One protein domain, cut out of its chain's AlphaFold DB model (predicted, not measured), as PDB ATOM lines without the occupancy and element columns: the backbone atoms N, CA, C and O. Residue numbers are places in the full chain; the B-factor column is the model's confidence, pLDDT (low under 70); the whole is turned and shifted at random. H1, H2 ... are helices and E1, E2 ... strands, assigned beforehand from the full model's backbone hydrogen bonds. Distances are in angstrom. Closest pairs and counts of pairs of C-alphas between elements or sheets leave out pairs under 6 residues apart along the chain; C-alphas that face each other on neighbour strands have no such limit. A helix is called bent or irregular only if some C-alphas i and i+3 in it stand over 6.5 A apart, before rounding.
ATOM      1  N   ARG A   2     154.078 143.390 134.144       93.00
ATOM      2  CA  ARG A   2     152.748 143.101 133.550       93.00
ATOM      3  C   ARG A   2     152.664 143.354 132.039       93.00
ATOM      4  O   ARG A   2     152.111 142.535 131.317       93.00
ATOM      5  N   ASN A   3     153.279 144.434 131.559       93.94
ATOM      6  CA  ASN A   3     153.350 144.721 130.124       93.94
ATOM      7  C   ASN A   3     154.110 143.633 129.349       93.94
ATOM      8  O   ASN A   3     153.650 143.228 128.288       93.94
ATOM      9  N   ALA A   4     155.219 143.121 129.895       95.00
ATOM     10  CA  ALA A   4     155.981 142.034 129.282       95.00
ATOM     11  C   ALA A   4     155.157 140.740 129.205       95.00
ATOM     12  O   ALA A   4     155.186 140.055 128.186       95.00
ATOM     13  N   VAL A   5     154.366 140.443 130.245       96.62
ATOM     14  CA  VAL A   5     153.431 139.307 130.239       96.62
ATOM     15  C   VAL A   5     152.396 139.458 129.124       96.62
ATOM     16  O   VAL A   5     152.257 138.554 128.307       96.62
ATOM     17  N   ASN A   6     151.729 140.612 129.028       96.44
ATOM     18  CA  ASN A   6     150.712 140.855 128.000       96.44
ATOM     19  C   ASN A   6     151.291 140.757 126.581       96.44
ATOM     20  O   ASN A   6     150.763 140.023 125.750       96.44
ATOM     21  N   GLN A   7     152.426 141.419 126.331       95.88
ATOM     22  CA  GLN A   7     153.126 141.334 125.045       95.88
ATOM     23  C   GLN A   7     153.478 139.889 124.690       95.88
ATOM     24  O   GLN A   7     153.388 139.482 123.530       95.88
ATOM     25  N   ARG A   8     153.871 139.093 125.690       96.88
ATOM     26  CA  ARG A   8     154.212 137.697 125.461       96.88
ATOM     27  C   ARG A   8     152.984 136.836 125.177       96.88
ATOM     28  O   ARG A   8     153.040 136.013 124.266       96.88
ATOM     29  N   ILE A   9     151.884 137.051 125.893       97.50
ATOM     30  CA  ILE A   9     150.598 136.398 125.623       97.50
ATOM     31  C   ILE A   9     150.160 136.670 124.181       97.50
ATOM     32  O   ILE A   9     149.789 135.728 123.482       97.50
ATOM     33  N   ASP A  10     150.249 137.919 123.721       96.62
ATOM     34  CA  ASP A  10     149.885 138.296 122.352       96.62
ATOM     35  C   ASP A  10     150.765 137.577 121.320       96.62
ATOM     36  O   ASP A  10     150.257 136.998 120.358       96.62
ATOM     37  N   ALA A  11     152.080 137.522 121.559       95.69
ATOM     38  CA  ALA A  11     153.013 136.805 120.693       95.69
ATOM     39  C   ALA A  11     152.735 135.290 120.634       95.69
ATOM     40  O   ALA A  11     152.825 134.687 119.564       95.69
ATOM     41  N   LEU A  12     152.380 134.665 121.760       95.62
ATOM     42  CA  LEU A  12     152.016 133.244 121.810       95.62
ATOM     43  C   LEU A  12     150.691 132.977 121.078       95.62
ATOM     44  O   LEU A  12     150.595 132.029 120.296       95.62
ATOM     45  N   LYS A  13     149.687 133.839 121.280       95.56
ATOM     46  CA  LYS A  13     148.364 133.742 120.639       95.56
ATOM     47  C   LYS A  13     148.382 134.052 119.142       95.56
ATOM     48  O   LYS A  13     147.478 133.615 118.437       95.56
ATOM     49  N   ALA A  14     149.408 134.742 118.641       94.62
ATOM     50  CA  ALA A  14     149.602 134.944 117.205       94.62
ATOM     51  C   ALA A  14     149.795 133.620 116.441       94.62
ATOM     52  O   ALA A  14     149.603 133.576 115.227       94.62
ATOM     53  N   THR A  15     150.153 132.536 117.137       91.44
ATOM     54  CA  THR A  15     150.204 131.210 116.525       91.44
ATOM     55  C   THR A  15     148.852 130.510 116.635       91.44
ATOM     56  O   THR A  15     148.382 130.222 117.737       91.44
ATOM     57  N   GLU A  16     148.255 130.182 115.489       92.25
ATOM     58  CA  GLU A  16     146.927 129.568 115.396       92.25
ATOM     59  C   GLU A  16     146.774 128.314 116.279       92.25
ATOM     60  O   GLU A  16     147.685 127.488 116.408       92.25
ATOM     61  N   GLY A  17     145.607 128.191 116.919       93.12
ATOM     62  CA  GLY A  17     145.268 127.064 117.792       93.12
ATOM     63  C   GLY A  17     145.980 127.056 119.149       93.12
ATOM     64  O   GLY A  17     145.900 126.056 119.862       93.12
ATOM     65  N   THR A  18     146.680 128.137 119.512       96.75
ATOM     66  CA  THR A  18     147.378 128.252 120.798       96.75
ATOM     67  C   THR A  18     146.473 128.869 121.864       96.75
ATOM     68  O   THR A  18     145.973 129.983 121.713       96.75
ATOM     69  N   VAL A  19     146.303 128.162 122.977       97.25
ATOM     70  CA  VAL A  19     145.683 128.663 124.208       97.25
ATOM     71  C   VAL A  19     146.790 128.976 125.205       97.25
ATOM     72  O   VAL A  19     147.691 128.165 125.397       97.25
ATOM     73  N   VAL A  20     146.720 130.133 125.856       97.94
ATOM     74  CA  VAL A  20     147.689 130.527 126.884       97.94
ATOM     75  C   VAL A  20     147.017 130.467 128.249       97.94
ATOM     76  O   VAL A  20     145.970 131.086 128.441       97.94
ATOM     77  N   LYS A  21     147.610 129.718 129.179       98.06
ATOM     78  CA  LYS A  21     147.261 129.756 130.604       98.06
ATOM     79  C   LYS A  21     148.276 130.600 131.357       98.06
ATOM     80  O   LYS A  21     149.466 130.522 131.065       98.06
ATOM     81  N   GLU A  22     147.788 131.371 132.318       98.06
ATOM     82  CA  GLU A  22     148.589 132.282 133.127       98.06
ATOM     83  C   GLU A  22     148.542 131.856 134.591       98.06
ATOM     84  O   GLU A  22     147.462 131.647 135.147       98.06
ATOM     85  N   GLU A  23     149.702 131.795 135.230       97.94
ATOM     86  CA  GLU A  23     149.833 131.593 136.667       97.94
ATOM     87  C   GLU A  23     150.639 132.746 137.254       97.94
ATOM     88  O   GLU A  23     151.775 133.006 136.853       97.94
ATOM     89  N   TRP A  24     150.033 133.466 138.194       97.00
ATOM     90  CA  TRP A  24     150.618 134.659 138.794       97.00
ATOM     91  C   TRP A  24     151.043 134.396 140.234       97.00
ATOM     92  O   TRP A  24     150.326 133.769 141.012       97.00
ATOM     93  N   SER A  25     152.194 134.948 140.593       93.31
ATOM     94  CA  SER A  25     152.702 135.010 141.962       93.31
ATOM     95  C   SER A  25     153.140 136.441 142.288       93.31
ATOM     96  O   SER A  25     153.029 137.332 141.445       93.31
ATOM     97  N   GLU A  26     153.613 136.674 143.513       90.31
ATOM     98  CA  GLU A  26     154.027 138.010 143.965       90.31
ATOM     99  C   GLU A  26     155.154 138.601 143.098       90.31
ATOM    100  O   GLU A  26     155.153 139.798 142.817       90.31
ATOM    101  N   ASP A  27     156.103 137.771 142.658       92.75
ATOM    102  CA  ASP A  27     157.355 138.210 142.042       92.75
ATOM    103  C   ASP A  27     157.629 137.612 140.652       92.75
ATOM    104  O   ASP A  27     158.686 137.886 140.074       92.75
ATOM    105  N   ARG A  28     156.687 136.848 140.088       95.62
ATOM    106  CA  ARG A  28     156.774 136.306 138.724       95.62
ATOM    107  C   ARG A  28     155.420 135.891 138.153       95.62
ATOM    108  O   ARG A  28     154.450 135.697 138.893       95.62
ATOM    109  N   ALA A  29     155.394 135.679 136.844       97.75
ATOM    110  CA  ALA A  29     154.310 135.009 136.137       97.75
ATOM    111  C   ALA A  29     154.851 133.833 135.314       97.75
ATOM    112  O   ALA A  29     155.963 133.896 134.791       97.75
ATOM    113  N   VAL A  30     154.048 132.781 135.180       98.06
ATOM    114  CA  VAL A  30     154.323 131.635 134.310       98.06
ATOM    115  C   VAL A  30     153.236 131.561 133.246       98.06
ATOM    116  O   VAL A  30     152.045 131.618 133.560       98.06
ATOM    117  N   LEU A  31     153.640 131.451 131.983       98.44
ATOM    118  CA  LEU A  31     152.742 131.287 130.845       98.44
ATOM    119  C   LEU A  31     152.919 129.903 130.240       98.44
ATOM    120  O   LEU A  31     154.015 129.541 129.828       98.44
ATOM    121  N   SER A  32     151.828 129.157 130.121       98.19
ATOM    122  CA  SER A  32     151.810 127.863 129.439       98.19
ATOM    123  C   SER A  32     151.080 127.988 128.108       98.19
ATOM    124  O   SER A  32     149.868 128.219 128.085       98.19
ATOM    125  N   ALA A  33     151.800 127.821 127.001       97.75
ATOM    126  CA  ALA A  33     151.236 127.774 125.659       97.75
ATOM    127  C   ALA A  33     150.858 126.331 125.301       97.75
ATOM    128  O   ALA A  33     151.704 125.433 125.229       97.75
ATOM    129  N   ILE A  34     149.570 126.113 125.070       97.38
ATOM    130  CA  ILE A  34     148.965 124.805 124.829       97.38
ATOM    131  C   ILE A  34     148.412 124.788 123.409       97.38
ATOM    132  O   ILE A  34     147.678 125.694 123.017       97.38
ATOM    133  N   ARG A  35     148.736 123.744 122.644       95.56
ATOM    134  CA  ARG A  35     148.170 123.502 121.314       95.56
ATOM    135  C   ARG A  35     147.556 122.111 121.280       95.56
ATOM    136  O   ARG A  35     148.252 121.124 121.509       95.56
ATOM    137  N   GLY A  36     146.257 122.042 120.997       93.00
ATOM    138  CA  GLY A  36     145.490 120.811 121.197       93.00
ATOM    139  C   GLY A  36     145.460 120.441 122.682       93.00
ATOM    140  O   GLY A  36     144.993 121.227 123.502       93.00
ATOM    141  N   ASP A  37     145.990 119.270 123.024       92.00
ATOM    142  CA  ASP A  37     146.087 118.733 124.386       92.00
ATOM    143  C   ASP A  37     147.506 118.800 124.981       92.00
ATOM    144  O   ASP A  37     147.727 118.374 126.116       92.00
ATOM    145  N   ARG A  38     148.476 119.358 124.244       93.75
ATOM    146  CA  ARG A  38     149.888 119.367 124.635       93.75
ATOM    147  C   ARG A  38     150.409 120.774 124.909       93.75
ATOM    148  O   ARG A  38     150.220 121.694 124.114       93.75
ATOM    149  N   MET A  39     151.150 120.917 126.007       95.50
ATOM    150  CA  MET A  39     151.973 122.100 126.260       95.50
ATOM    151  C   MET A  39     153.196 122.093 125.337       95.50
ATOM    152  O   MET A  39     153.960 121.124 125.307       95.50
ATOM    153  N   VAL A  40     153.360 123.163 124.561       94.38
ATOM    154  CA  VAL A  40     154.428 123.295 123.556       94.38
ATOM    155  C   VAL A  40     155.509 124.287 123.973       94.38
ATOM    156  O   VAL A  40     156.668 124.120 123.591       94.38
ATOM    157  N   GLU A  41     155.154 125.273 124.795       96.25
ATOM    158  CA  GLU A  41     156.070 126.281 125.321       96.25
ATOM    159  C   GLU A  41     155.628 126.701 126.727       96.25
ATOM    160  O   GLU A  41     154.431 126.786 127.007       96.25
ATOM    161  N   CYS A  42     156.599 126.912 127.610       97.38
ATOM    162  CA  CYS A  42     156.401 127.422 128.958       97.38
ATOM    163  C   CYS A  42     157.366 128.588 129.175       97.38
ATOM    164  O   CYS A  42     158.580 128.428 129.019       97.38
ATOM    165  N   ASP A  43     156.822 129.752 129.515       98.06
ATOM    166  CA  ASP A  43     157.589 130.971 129.711       98.06
ATOM    167  C   ASP A  43     157.532 131.424 131.166       98.06
ATOM    168  O   ASP A  43     156.453 131.586 131.734       98.06
ATOM    169  N   PHE A  44     158.695 131.714 131.738       97.81
ATOM    170  CA  PHE A  44     158.830 132.368 133.031       97.81
ATOM    171  C   PHE A  44     159.116 133.849 132.808       97.81
ATOM    172  O   PHE A  44     160.120 134.205 132.189       97.81
ATOM    173  N   ILE A  45     158.234 134.710 133.311       97.69
ATOM    174  CA  ILE A  45     158.414 136.158 133.325       97.69
ATOM    175  C   ILE A  45     158.747 136.544 134.762       97.69
ATOM    176  O   ILE A  45     157.870 136.600 135.625       97.69
ATOM    177  N   GLU A  46     160.024 136.787 135.017       97.00
ATOM    178  CA  GLU A  46     160.551 137.011 136.358       97.00
ATOM    179  C   GLU A  46     160.695 138.502 136.647       97.00
ATOM    180  O   GLU A  46     161.144 139.263 135.793       97.00
ATOM    181  N   SER A  47     160.414 138.923 137.878       95.62
ATOM    182  CA  SER A  47     160.877 140.223 138.374       95.62
ATOM    183  C   SER A  47     162.356 140.180 138.780       95.62
ATOM    184  O   SER A  47     162.961 139.110 138.907       95.62
ATOM    185  N   GLU A  48     162.939 141.341 139.098       94.25
ATOM    186  CA  GLU A  48     164.280 141.396 139.699       94.25
ATOM    187  C   GLU A  48     164.386 140.588 140.999       94.25
ATOM    188  O   GLU A  48     165.423 139.972 141.262       94.25
ATOM    189  N   ARG A  49     163.331 140.597 141.827       94.12
ATOM    190  CA  ARG A  49     163.299 139.864 143.099       94.12
ATOM    191  C   ARG A  49     163.373 138.364 142.839       94.12
ATOM    192  O   ARG A  49     164.253 137.709 143.397       94.12
ATOM    193  N   SER A  50     162.546 137.862 141.924       94.75
ATOM    194  CA  SER A  50     162.574 136.449 141.545       94.75
ATOM    195  C   SER A  50     163.911 136.049 140.912       94.75
ATOM    196  O   SER A  50     164.482 135.008 141.247       94.75
ATOM    197  N   CYS A  51     164.519 136.926 140.103       94.25
ATOM    198  CA  CYS A  51     165.821 136.657 139.489       94.25
ATOM    199  C   CYS A  51     166.939 136.357 140.508       94.25
ATOM    200  O   CYS A  51     167.887 135.621 140.197       94.25
ATOM    201  N   ARG A  52     166.832 136.888 141.731       93.25
ATOM    202  CA  ARG A  52     167.791 136.661 142.825       93.25
ATOM    203  C   ARG A  52     167.582 135.322 143.536       93.25
ATOM    204  O   ARG A  52     168.479 134.892 144.258       93.25
ATOM    205  N   HIS A  53     166.458 134.642 143.318       91.75
ATOM    206  CA  HIS A  53     166.189 133.326 143.890       91.75
ATOM    207  C   HIS A  53     166.814 132.215 143.025       91.75
ATOM    208  O   HIS A  53     166.418 132.040 141.875       91.75
ATOM    209  N   PRO A  54     167.779 131.431 143.545       84.25
ATOM    210  CA  PRO A  54     168.458 130.408 142.749       84.25
ATOM    211  C   PRO A  54     167.569 129.201 142.414       84.25
ATOM    212  O   PRO A  54     167.790 128.570 141.386       84.25
ATOM    213  N   ARG A  55     166.538 128.921 143.226       85.38
ATOM    214  CA  ARG A  55     165.632 127.766 143.057       85.38
ATOM    215  C   ARG A  55     164.906 127.710 141.707       85.38
ATOM    216  O   ARG A  55     164.572 126.631 141.248       85.38
ATOM    217  N   ARG A  56     164.697 128.855 141.046       90.06
ATOM    218  CA  ARG A  56     164.008 128.910 139.743       90.06
ATOM    219  C   ARG A  56     164.743 128.141 138.642       90.06
ATOM    220  O   ARG A  56     164.128 127.714 137.675       90.06
ATOM    221  N   MET A  57     166.054 127.941 138.797       90.50
ATOM    222  CA  MET A  57     166.848 127.164 137.845       90.50
ATOM    223  C   MET A  57     166.367 125.716 137.753       90.50
ATOM    224  O   MET A  57     166.359 125.157 136.660       90.50
ATOM    225  N   ASP A  58     165.942 125.127 138.872       91.62
ATOM    226  CA  ASP A  58     165.447 123.750 138.897       91.62
ATOM    227  C   ASP A  58     164.167 123.629 138.056       91.62
ATOM    228  O   ASP A  58     164.055 122.721 137.234       91.62
ATOM    229  N   GLU A  59     163.271 124.616 138.155       93.25
ATOM    230  CA  GLU A  59     162.040 124.695 137.355       93.25
ATOM    231  C   GLU A  59     162.343 124.840 135.854       93.25
ATOM    232  O   GLU A  59     161.729 124.182 135.013       93.25
ATOM    233  N   TYR A  60     163.344 125.649 135.494       93.44
ATOM    234  CA  TYR A  60     163.779 125.794 134.102       93.44
ATOM    235  C   TYR A  60     164.300 124.472 133.530       93.44
ATOM    236  O   TYR A  60     163.967 124.093 132.402       93.44
ATOM    237  N   TYR A  61     165.127 123.756 134.296       90.56
ATOM    238  CA  TYR A  61     165.659 122.465 133.870       90.56
ATOM    239  C   TYR A  61     164.576 121.391 133.790       90.56
ATOM    240  O   TYR A  61     164.633 120.559 132.882       90.56
ATOM    241  N   GLU A  62     163.580 121.429 134.672       91.69
ATOM    242  CA  GLU A  62     162.433 120.526 134.622       91.69
ATOM    243  C   GLU A  62     161.654 120.689 133.308       91.69
ATOM    244  O   GLU A  62     161.451 119.706 132.590       91.69
ATOM    245  N   VAL A  63     161.313 121.925 132.923       93.00
ATOM    246  CA  VAL A  63     160.625 122.214 131.648       93.00
ATOM    247  C   VAL A  63     161.431 121.707 130.449       93.00
ATOM    248  O   VAL A  63     160.894 121.041 129.558       93.00
ATOM    249  N   LEU A  64     162.742 121.962 130.434       90.44
ATOM    250  CA  LEU A  64     163.621 121.477 129.366       90.44
ATOM    251  C   LEU A  64     163.696 119.943 129.316       90.44
ATOM    252  O   LEU A  64     163.763 119.367 128.219       90.44
ATOM    253  N   GLY A  65     163.673 119.290 130.482       89.44
ATOM    254  CA  GLY A  65     163.650 117.836 130.642       89.44
ATOM    255  C   GLY A  65     162.390 117.188 130.064       89.44
ATOM    256  O   GLY A  65     162.469 116.095 129.506       89.44
ATOM    257  N   GLN A  66     161.258 117.896 130.085       90.12
ATOM    258  CA  GLN A  66     159.993 117.450 129.485       90.12
ATOM    259  C   GLN A  66     159.957 117.583 127.951       90.12
ATOM    260  O   GLN A  66     158.983 117.194 127.303       90.12
ATOM    261  N   GLY A  67     161.006 118.138 127.332       88.56
ATOM    262  CA  GLY A  67     161.041 118.343 125.884       88.56
ATOM    263  C   GLY A  67     160.286 119.587 125.408       88.56
ATOM    264  O   GLY A  67     160.118 119.757 124.201       88.56
ATOM    265  N   ILE A  68     159.846 120.441 126.331       91.50
ATOM    266  CA  ILE A  68     159.041 121.640 126.076       91.50
ATOM    267  C   ILE A  68     159.971 122.823 125.786       91.50
ATOM    268  O   ILE A  68     161.108 122.867 126.268       91.50
ATOM    269  N   ARG A  69     159.525 123.766 124.951       93.94
ATOM    270  CA  ARG A  69     160.269 125.007 124.716       93.94
ATOM    271  C   ARG A  69     160.193 125.892 125.962       93.94
ATOM    272  O   ARG A  69     159.115 126.082 126.511       93.94
ATOM    273  N   LEU A  70     161.330 126.424 126.388       95.38
ATOM    274  CA  LEU A  70     161.441 127.281 127.562       95.38
ATOM    275  C   LEU A  70     161.701 128.730 127.141       95.38
ATOM    276  O   LEU A  70     162.710 129.002 126.483       95.38
ATOM    277  N   GLY A  71     160.849 129.652 127.578       96.38
ATOM    278  CA  GLY A  71     161.130 131.084 127.569       96.38
ATOM    279  C   GLY A  71     161.493 131.598 128.959       96.38
ATOM    280  O   GLY A  71     160.849 131.282 129.952       96.38
ATOM    281  N   ILE A  72     162.535 132.416 129.032       96.62
ATOM    282  CA  ILE A  72     162.949 133.130 130.238       96.62
ATOM    283  C   ILE A  72     162.952 134.612 129.887       96.62
ATOM    284  O   ILE A  72     163.769 135.074 129.087       96.62
ATOM    285  N   ILE A  73     162.011 135.350 130.453       97.50
ATOM    286  CA  ILE A  73     161.846 136.783 130.244       97.50
ATOM    287  C   ILE A  73     162.149 137.468 131.570       97.50
ATOM    288  O   ILE A  73     161.442 137.295 132.558       97.50
ATOM    289  N   VAL A  74     163.242 138.217 131.600       97.06
ATOM    290  CA  VAL A  74     163.790 138.831 132.817       97.06
ATOM    291  C   VAL A  74     164.000 140.326 132.591       97.06
ATOM    292  O   VAL A  74     164.016 140.757 131.437       97.06
ATOM    293  N   PRO A  75     164.202 141.138 133.641       96.88
ATOM    294  CA  PRO A  75     164.630 142.516 133.457       96.88
ATOM    295  C   PRO A  75     165.935 142.563 132.653       96.88
ATOM    296  O   PRO A  75     166.792 141.687 132.808       96.88
ATOM    297  N   ASP A  76     166.106 143.587 131.814       96.25
ATOM    298  CA  ASP A  76     167.260 143.707 130.902       96.25
ATOM    299  C   ASP A  76     168.618 143.524 131.610       96.25
ATOM    300  O   ASP A  76     169.530 142.885 131.078       96.25
ATOM    301  N   SER A  77     168.730 143.999 132.855       95.44
ATOM    302  CA  SER A  77     169.922 143.874 133.704       95.44
ATOM    303  C   SER A  77     170.317 142.425 134.041       95.44
ATOM    304  O   SER A  77     171.480 142.166 134.357       95.44
ATOM    305  N   PHE A  78     169.397 141.460 133.940       95.12
ATOM    306  CA  PHE A  78     169.628 140.048 134.268       95.12
ATOM    307  C   PHE A  78     169.868 139.153 133.046       95.12
ATOM    308  O   PHE A  78     170.382 138.045 133.209       95.12
ATOM    309  N   VAL A  79     169.583 139.614 131.824       94.88
ATOM    310  CA  VAL A  79     169.671 138.792 130.597       94.88
ATOM    311  C   VAL A  79     171.051 138.154 130.419       94.88
ATOM    312  O   VAL A  79     171.156 136.967 130.106       94.88
ATOM    313  N   GLY A  80     172.122 138.925 130.628       92.56
ATOM    314  CA  GLY A  80     173.494 138.421 130.516       92.56
ATOM    315  C   GLY A  80     173.786 137.304 131.521       92.56
ATOM    316  O   GLY A  80     174.338 136.265 131.158       92.56
ATOM    317  N   THR A  81     173.342 137.486 132.765       92.56
ATOM    318  CA  THR A  81     173.463 136.491 133.839       92.56
ATOM    319  C   THR A  81     172.715 135.206 133.492       92.56
ATOM    320  O   THR A  81     173.274 134.117 133.636       92.56
ATOM    321  N   GLU A  82     171.496 135.311 132.960       92.00
ATOM    322  CA  GLU A  82     170.703 134.143 132.559       92.00
ATOM    323  C   GLU A  82     171.327 133.383 131.396       92.00
ATOM    324  O   GLU A  82     171.455 132.159 131.446       92.00
ATOM    325  N   ARG A  83     171.813 134.097 130.378       91.56
ATOM    326  CA  ARG A  83     172.527 133.474 129.256       91.56
ATOM    327  C   ARG A  83     173.761 132.712 129.726       91.56
ATOM    328  O   ARG A  83     174.010 131.607 129.248       91.56
ATOM    329  N   LEU A  84     174.516 133.266 130.674       90.50
ATOM    330  CA  LEU A  84     175.679 132.590 131.251       90.50
ATOM    331  C   LEU A  84     175.283 131.319 132.012       90.50
ATOM    332  O   LEU A  84     175.923 130.283 131.822       90.50
ATOM    333  N   ARG A  85     174.220 131.374 132.823       89.19
ATOM    334  CA  ARG A  85     173.705 130.216 133.578       89.19
ATOM    335  C   ARG A  85     173.192 129.108 132.658       89.19
ATOM    336  O   ARG A  85     173.473 127.934 132.894       89.19
ATOM    337  N   MET A  86     172.521 129.476 131.570       88.38
ATOM    338  CA  MET A  86     171.902 128.527 130.638       88.38
ATOM    339  C   MET A  86     172.833 128.043 129.514       88.38
ATOM    340  O   MET A  86     172.475 127.131 128.770       88.38
ATOM    341  N   ARG A  87     174.064 128.571 129.418       82.62
ATOM    342  CA  ARG A  87     175.039 128.295 128.339       82.62
ATOM    343  C   ARG A  87     175.339 126.809 128.092       82.62
ATOM    344  O   ARG A  87     175.774 126.446 127.005       82.62
ATOM    345  N   ARG A  88     175.173 125.945 129.098       71.44
ATOM    346  CA  ARG A  88     175.502 124.507 129.004       71.44
ATOM    347  C   ARG A  88     174.373 123.642 128.435       71.44
ATOM    348  O   ARG A  88     174.585 122.445 128.234       71.44
ATOM    349  N   ILE A  89     173.196 124.208 128.181       67.75
ATOM    350  CA  ILE A  89     172.055 123.452 127.660       67.75
ATOM    351  C   ILE A  89     172.258 123.181 126.170       67.75
ATOM    352  O   ILE A  89     172.343 124.095 125.355       67.75
ATOM    353  N   LYS A  90     172.326 121.896 125.807       57.03
ATOM    354  CA  LYS A  90     172.396 121.444 124.414       57.03
ATOM    355  C   LYS A  90     170.994 121.501 123.784       57.03
ATOM    356  O   LYS A  90     170.075 120.842 124.271       57.03
ATOM    357  N   GLY A  91     170.838 122.259 122.696       58.53
ATOM    358  CA  GLY A  91     169.585 122.363 121.931       58.53
ATOM    359  C   GLY A  91     169.036 123.787 121.846       58.53
ATOM    360  O   GLY A  91     167.942 124.052 122.339       58.53
ATOM    361  N   GLU A  92     169.788 124.676 121.193       59.12
ATOM    362  CA  GLU A  92     169.528 126.123 121.063       59.12
ATOM    363  C   GLU A  92     168.122 126.474 120.538       59.12
ATOM    364  O   GLU A  92     167.601 127.537 120.847       59.12
ATOM    365  N   GLY A  93     167.451 125.567 119.819       69.44
ATOM    366  CA  GLY A  93     166.091 125.790 119.314       69.44
ATOM    367  C   GLY A  93     164.969 125.722 120.362       69.44
ATOM    368  O   GLY A  93     163.829 126.057 120.041       69.44
ATOM    369  N   ARG A  94     165.254 125.273 121.594       84.38
ATOM    370  CA  ARG A  94     164.248 125.086 122.663       84.38
ATOM    371  C   ARG A  94     164.364 126.089 123.809       84.38
ATOM    372  O   ARG A  94     163.628 125.960 124.780       84.38
ATOM    373  N   LEU A  95     165.275 127.052 123.709       91.31
ATOM    374  CA  LEU A  95     165.518 128.045 124.746       91.31
ATOM    375  C   LEU A  95     165.417 129.452 124.159       91.31
ATOM    376  O   LEU A  95     166.102 129.785 123.193       91.31
ATOM    377  N   LEU A  96     164.602 130.287 124.786       92.69
ATOM    378  CA  LEU A  96     164.483 131.708 124.504       92.69
ATOM    379  C   LEU A  96     164.827 132.483 125.779       92.69
ATOM    380  O   LEU A  96     164.253 132.225 126.827       92.69
ATOM    381  N   ILE A  97     165.750 133.444 125.689       94.50
ATOM    382  CA  ILE A  97     166.048 134.371 126.790       94.50
ATOM    383  C   ILE A  97     165.897 135.798 126.277       94.50
ATOM    384  O   ILE A  97     166.661 136.223 125.397       94.50
ATOM    385  N   MET A  98     164.930 136.524 126.835       95.62
ATOM    386  CA  MET A  98     164.609 137.904 126.476       95.62
ATOM    387  C   MET A  98     164.705 138.827 127.685       95.62
ATOM    388  O   MET A  98     164.481 138.419 128.824       95.62
ATOM    389  N   GLY A  99     165.037 140.079 127.399       96.00
ATOM    390  CA  GLY A  99     164.949 141.169 128.352       96.00
ATOM    391  C   GLY A  99     163.631 141.913 128.201       96.00
ATOM    392  O   GLY A  99     163.063 141.957 127.106       96.00
ATOM    393  N   TYR A 100     163.138 142.478 129.293       94.75
ATOM    394  CA  TYR A 100     162.134 143.524 129.245       94.75
ATOM    395  C   TYR A 100     162.615 144.724 130.057       94.75
ATOM    396  O   TYR A 100     163.225 144.583 131.121       94.75
ATOM    397  N   SER A 101     162.288 145.914 129.572       90.12
ATOM    398  CA  SER A 101     162.471 147.133 130.341       90.12
ATOM    399  C   SER A 101     161.253 147.289 131.249       90.12
ATOM    400  O   SER A 101     160.117 147.366 130.765       90.12
TER     401      SER A 101
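This is residues 2 to 101 of the 109 residues of an uncharacterized protein of Methanomassiliicoccales archaeon RumEn M1 (UniProt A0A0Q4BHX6). A twisted five-stranded sheet curls round H1 on one face, while H3 and H4 lie over E4 and E5 on the other, giving three layers; H2 only grazes the sheet. The 100 printed residues run H1 E1 E2 E3 H2 H3 E4 H4 E5, class mixed. The mixed sheet, in order E1 E2 E3 E4 E5, opens with the meander E1 E2 E3, antiparallel neighbours in succession; two strand-helix-strand units, parallel neighbours linked through helices with right-handed crossovers, are E3, H2 H3, E4 and E4, H4, E5. It is compact, radius of gyration of the C-alphas 12.8 A, spanning 34 by 30 by 19 A.

Start with E1, residues 18 to 24, E2, 28 to 35, E3, 38 to 46 and 23.7 A long, E4, 69 to 75, and E5, 95 to 100, ending at C-alpha 100 (162.134, 143.524, 129.245). Find H1, residues 2 to 13, from C-alpha 2 (152.748, 143.101, 133.550), 16.5 A long. H2 is residues 48 to 51, H3 56 to 65, H4 76 to 86; H4 is irregular, C-alphas 77 and 80 being 7.3 A apart.

Look for N and O within hydrogen-bond range: N 21 and O 32, 2.9 A, in hairpin E1 and E2; N 31 and O 43, 2.8 A, in hairpin E2 and E3; N 44 and O 71, 2.8 A, between E3 and E4; N 98 and O 72, 2.9 A, between E4 and E5. H1's closest C-alphas to E1 are Ile 9 and Val 20, 6.7 A. On the opposite face, H4 has a height over the sheet of 8.5 A, H3 9.4 A. Every O i to N i+4 pair is within range in H1 and H3, 5 of 7 in H4; H2 is too short.

The farthest C-alphas, Asp 37 and Ser 77, are 35.9 A apart. The printed part has no cut and no long link; pLDDT is under 70 at residues 89 to 93.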